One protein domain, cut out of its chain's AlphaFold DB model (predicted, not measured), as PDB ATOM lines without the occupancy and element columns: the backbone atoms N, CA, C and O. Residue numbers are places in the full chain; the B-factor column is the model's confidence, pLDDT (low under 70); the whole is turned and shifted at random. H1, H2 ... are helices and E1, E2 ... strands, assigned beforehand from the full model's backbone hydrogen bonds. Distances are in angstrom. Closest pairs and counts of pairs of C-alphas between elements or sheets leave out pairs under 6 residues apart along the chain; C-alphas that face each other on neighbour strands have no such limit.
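AT A GLANCE: This is residues 3 to 42 of the 50 residues of an uncharacterized protein of Saccharomonospora azurea SZMC 14600 (UniProt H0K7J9). A small two-strand hairpin, E1 and E2, sits beside the later part of one long helix, H1, and the long link from E2 to H1 swings out in a wide loop, where residues 13 to 20 stick out. Residues 23 to 28 of H1 stand free too. The 40 printed residues hold E1, E2 and H1 in that order, with an antiparallel sheet E1 - E2; the class is mixed, helices and strands. The whole is loose, with a radius of gyration of the C-alphas of 11.6 A, and flat, spanning 31 by 23 by 7 A.

HOW THE PARTS SIT: E1, residues 3 to 5, and E2, residues 8 to 11, form an antiparallel hairpin, their directions 140 degrees apart; N 3 and O 10, at 3.0 A, are within hydrogen-bond range. The closest C-alphas of E1 and H1, residues 23 to 40, are those of Val 4 and Ala 40, 6.0 A apart. Those of E2 and H1 are Arg 8 and Ala 40, 6.0 A. In H1 every O i to N i+4 pair is within hydrogen-bond range.

IN THESE COORDINATES: E1, 6.7 A long, begins at C-alpha 3 (2.776, 43.172, 17.458). E2 measures 9.8 A. H1, 25.6 A, ends at C-alpha 40 (-3.740, 46.666, 11.869).

THE WHOLE: The C-alphas farthest apart, Gly 16 and Asp 42, are 32.7 A apart. The printed part has no cut. Mean pLDDT of the printed part is 89.8; residue 42 is under 70.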
ATOM      1  N   PHE A   3       2.965  41.722  17.606       88.44
ATOM      2  CA  PHE A   3       2.776  43.172  17.458       88.44
ATOM      3  C   PHE A   3       2.303  43.524  16.038       88.44
ATOM      4  O   PHE A   3       2.337  42.676  15.149       88.44
ATOM      5  N   VAL A   4       1.864  44.766  15.822       90.44
ATOM      6  CA  VAL A   4       1.470  45.300  14.506       90.44
ATOM      7  C   VAL A   4       2.599  46.172  13.947       90.44
ATOM      8  O   VAL A   4       3.201  46.951  14.683       90.44
ATOM      9  N   ASN A   5       2.897  46.042  12.656       88.31
ATOM     10  CA  ASN A   5       3.873  46.857  11.933       88.31
ATOM     11  C   ASN A   5       3.362  47.135  10.513       88.31
ATOM     12  O   ASN A   5       3.184  46.189   9.742       88.31
ATOM     13  N   ALA A   6       3.140  48.413  10.178       86.06
ATOM     14  CA  ALA A   6       2.690  48.861   8.854       86.06
ATOM     15  C   ALA A   6       1.517  48.015   8.313       86.06
ATOM     16  O   ALA A   6       1.643  47.340   7.290       86.06
ATOM     17  N   GLY A   7       0.429  47.936   9.086       87.69
ATOM     18  CA  GLY A   7      -0.761  47.153   8.731       87.69
ATOM     19  C   GLY A   7      -0.591  45.629   8.748       87.69
ATOM     20  O   GLY A   7      -1.493  44.894   8.356       87.69
ATOM     21  N   ARG A   8       0.553  45.105   9.204       89.25
ATOM     22  CA  ARG A   8       0.814  43.659   9.270       89.25
ATOM     23  C   ARG A   8       0.953  43.190  10.706       89.25
ATOM     24  O   ARG A   8       1.688  43.777  11.496       89.25
ATOM     25  N   VAL A   9       0.302  42.076  11.028       92.19
ATOM     26  CA  VAL A   9       0.512  41.380  12.301       92.19
ATOM     27  C   VAL A   9       1.789  40.550  12.209       92.19
ATOM     28  O   VAL A   9       1.916  39.671  11.358       92.19
ATOM     29  N   VAL A  10       2.735  40.817  13.103       92.19
ATOM     30  CA  VAL A  10       4.033  40.147  13.175       92.19
ATOM     31  C   VAL A  10       4.082  39.271  14.420       92.19
ATOM     32  O   VAL A  10       3.846  39.732  15.537       92.19
ATOM     33  N   LEU A  11       4.429  37.997  14.227       91.31
ATOM     34  CA  LEU A  11       4.722  37.045  15.294       91.31
ATOM     35  C   LEU A  11       6.205  36.672  15.230       91.31
ATOM     36  O   LEU A  11       6.667  36.111  14.241       91.31
ATOM     37  N   VAL A  12       6.938  36.942  16.308       89.06
ATOM     38  CA  VAL A  12       8.352  36.571  16.449       89.06
ATOM     39  C   VAL A  12       8.483  35.444  17.465       89.06
ATOM     40  O   VAL A  12       8.101  35.606  18.633       89.06
ATOM     41  N   ALA A  13       9.031  34.316  17.015       86.25
ATOM     42  CA  ALA A  13       9.505  33.228  17.864       86.25
ATOM     43  C   ALA A  13      11.015  33.390  18.137       86.25
ATOM     44  O   ALA A  13      11.703  34.029  17.333       86.25
ATOM     45  N   PRO A  14      11.544  32.840  19.245       81.88
ATOM     46  CA  PRO A  14      12.983  32.823  19.479       81.88
ATOM     47  C   PRO A  14      13.714  32.124  18.319       81.88
ATOM     48  O   PRO A  14      13.228  31.113  17.805       81.88
ATOM     49  N   PRO A  15      14.864  32.652  17.866       86.56
ATOM     50  CA  PRO A  15      15.600  32.057  16.760       86.56
ATOM     51  C   PRO A  15      16.115  30.666  17.137       86.56
ATOM     52  O   PRO A  15      16.667  30.471  18.215       86.56
ATOM     53  N   GLY A  16      15.968  29.704  16.224       91.50
ATOM     54  CA  GLY A  16      16.442  28.331  16.424       91.50
ATOM     55  C   GLY A  16      15.565  27.470  17.339       91.50
ATOM     56  O   GLY A  16      15.876  26.297  17.529       91.50
ATOM     57  N   GLU A  17      14.458  28.005  17.859       85.38
ATOM     58  CA  GLU A  17      13.557  27.285  18.757       85.38
ATOM     59  C   GLU A  17      12.152  27.150  18.162       85.38
ATOM     60  O   GLU A  17      11.610  28.068  17.544       85.38
ATOM     61  N   ALA A  18      11.532  25.988  18.379       87.38
ATOM     62  CA  ALA A  18      10.125  25.793  18.070       87.38
ATOM     63  C   ALA A  18       9.268  26.326  19.223       87.38
ATOM     64  O   ALA A  18       9.443  25.932  20.376       87.38
ATOM     65  N   ALA A  19       8.289  27.173  18.911       88.44
ATOM     66  CA  ALA A  19       7.257  27.518  19.877       88.44
ATOM     67  C   ALA A  19       6.353  26.295  20.106       88.44
ATOM     68  O   ALA A  19       5.581  25.909  19.228       88.44
ATOM     69  N   VAL A  20       6.451  25.685  21.287       91.94
ATOM     70  CA  VAL A  20       5.567  24.591  21.703       91.94
ATOM     71  C   VAL A  20       4.410  25.183  22.493       91.94
ATOM     72  O   VAL A  20       4.613  25.854  23.501       91.94
ATOM     73  N   LEU A  21       3.191  24.947  22.017       92.25
ATOM     74  CA  LEU A  21       1.974  25.528  22.572       92.25
ATOM     75  C   LEU A  21       1.031  24.413  23.015       92.25
ATOM     76  O   LEU A  21       0.831  23.436  22.291       92.25
ATOM     77  N   THR A  22       0.406  24.576  24.179       97.62
ATOM     78  CA  THR A  22      -0.742  23.743  24.547       97.62
ATOM     79  C   THR A  22      -1.976  24.165  23.746       97.62
ATOM     80  O   THR A  22      -2.023  25.256  23.173       97.62
ATOM     81  N   SER A  23      -3.036  23.354  23.753       97.62
ATOM     82  CA  SER A  23      -4.305  23.719  23.103       97.62
ATOM     83  C   SER A  23      -4.878  25.049  23.613       97.62
ATOM     84  O   SER A  23      -5.458  25.814  22.840       97.62
ATOM     85  N   LEU A  24      -4.695  25.354  24.902       97.81
ATOM     86  CA  LEU A  24      -5.126  26.622  25.489       97.81
ATOM     87  C   LEU A  24      -4.295  27.796  24.960       97.81
ATOM     88  O   LEU A  24      -4.852  28.849  24.650       97.81
ATOM     89  N   ASP A  25      -2.985  27.608  24.809       95.62
ATOM     90  CA  ASP A  25      -2.092  28.645  24.288       95.62
ATOM     91  C   ASP A  25      -2.379  28.944  22.815       95.62
ATOM     92  O   ASP A  25      -2.373  30.105  22.417       95.62
ATOM     93  N   VAL A  26      -2.749  27.931  22.024       95.81
ATOM     94  CA  VAL A  26      -3.237  28.124  20.648       95.81
ATOM     95  C   VAL A  26      -4.515  28.966  20.630       95.81
ATOM     96  O   VAL A  26      -4.649  29.877  19.810       95.81
ATOM     97  N   GLY A  27      -5.451  28.700  21.547       97.44
ATOM     98  CA  GLY A  27      -6.670  29.497  21.693       97.44
ATOM     99  C   GLY A  27      -6.374  30.962  22.026       97.44
ATOM    100  O   GLY A  27      -6.906  31.865  21.377       97.44
ATOM    101  N   ARG A  28      -5.473  31.199  22.986       95.38
ATOM    102  CA  ARG A  28      -5.025  32.544  23.383       95.38
ATOM    103  C   ARG A  28      -4.302  33.270  22.250       95.38
ATOM    104  O   ARG A  28      -4.594  34.435  22.004       95.38
ATOM    105  N   LEU A  29      -3.417  32.583  21.527       93.88
ATOM    106  CA  LEU A  29      -2.706  33.153  20.384       93.88
ATOM    107  C   LEU A  29      -3.680  33.567  19.279       93.88
ATOM    108  O   LEU A  29      -3.574  34.673  18.764       93.88
ATOM    109  N   ARG A  30      -4.675  32.731  18.952       94.81
ATOM    110  CA  ARG A  30      -5.719  33.098  17.979       94.81
ATOM    111  C   ARG A  30      -6.497  34.343  18.399       94.81
ATOM    112  O   ARG A  30      -6.790  35.168  17.541       94.81
ATOM    113  N   ALA A  31      -6.827  34.479  19.685       95.50
ATOM    114  CA  ALA A  31      -7.505  35.668  20.194       95.50
ATOM    115  C   ALA A  31      -6.628  36.924  20.046       95.50
ATOM    116  O   ALA A  31      -7.098  37.918  19.502       95.50
ATOM    117  N   ALA A  32      -5.353  36.844  20.433       92.75
ATOM    118  CA  ALA A  32      -4.403  37.951  20.308       92.75
ATOM    119  C   ALA A  32      -4.133  38.350  18.846       92.75
ATOM    120  O   ALA A  32      -4.066  39.532  18.533       92.75
ATOM    121  N   LEU A  33      -4.013  37.379  17.932       93.81
ATOM    122  CA  LEU A  33      -3.852  37.660  16.502       93.81
ATOM    123  C   LEU A  33      -5.097  38.332  15.918       93.81
ATOM    124  O   LEU A  33      -4.967  39.261  15.132       93.81
ATOM    125  N   ARG A  34      -6.297  37.885  16.304       92.56
ATOM    126  CA  ARG A  34      -7.549  38.503  15.851       92.56
ATOM    127  C   ARG A  34      -7.650  39.958  16.304       92.56
ATOM    128  O   ARG A  34      -8.022  40.800  15.499       92.56
ATOM    129  N   ASP A  35      -7.326  40.221  17.564       90.69
ATOM    130  CA  ASP A  35      -7.292  41.569  18.135       90.69
ATOM    131  C   ASP A  35      -6.288  42.462  17.389       90.69
ATOM    132  O   ASP A  35      -6.626  43.546  16.924       90.69
ATOM    133  N   ALA A  36      -5.082  41.943  17.139       89.38
ATOM    134  CA  ALA A  36      -4.055  42.656  16.387       89.38
ATOM    135  C   ALA A  36      -4.466  42.979  14.938       89.38
ATOM    136  O   ALA A  36      -4.105  44.043  14.451       89.38
ATOM    137  N   VAL A  37      -5.215  42.104  14.250       89.38
ATOM    138  CA  VAL A  37      -5.718  42.378  12.886       89.38
ATOM    139  C   VAL A  37      -6.703  43.544  12.884       89.38
ATOM    140  O   VAL A  37      -6.603  44.401  12.018       89.38
ATOM    141  N   VAL A  38      -7.609  43.615  13.864       89.25
ATOM    142  CA  VAL A  38      -8.567  44.732  13.971       89.25
ATOM    143  C   VAL A  38      -7.837  46.070  14.086       89.25
ATOM    144  O   VAL A  38      -8.247  47.042  13.469       89.25
ATOM    145  N   HIS A  39      -6.730  46.107  14.826       83.31
ATOM    146  CA  HIS A  39      -5.906  47.306  14.978       83.31
ATOM    147  C   HIS A  39      -4.912  47.541  13.834       83.31
ATOM    148  O   HIS A  39      -4.340  48.625  13.736       83.31
ATOM    149  N   ALA A  40      -4.660  46.540  12.991       82.12
ATOM    150  CA  ALA A  40      -3.740  46.666  11.869       82.12
ATOM    151  C   ALA A  40      -4.324  47.536  10.752       82.12
ATOM    152  O   ALA A  40      -3.583  48.311  10.152       82.12
ATOM    153  N   ASP A  41      -5.638  47.474  10.543       70.75
ATOM    154  CA  ASP A  41      -6.345  48.282   9.543       70.75
ATOM    155  C   ASP A  41      -6.428  49.777   9.927       70.75
ATOM    156  O   ASP A  41      -6.657  50.623   9.065       70.75
ATOM    157  N   ASP A  42      -6.190  50.112  11.201       68.69
ATOM    158  CA  ASP A  42      -6.148  51.493  11.709       68.69
ATOM    159  C   ASP A  42      -4.747  52.132  11.612       68.69
ATOM    160  O   ASP A  42      -4.574  53.313  11.931       68.69
TER     161      ASP A  42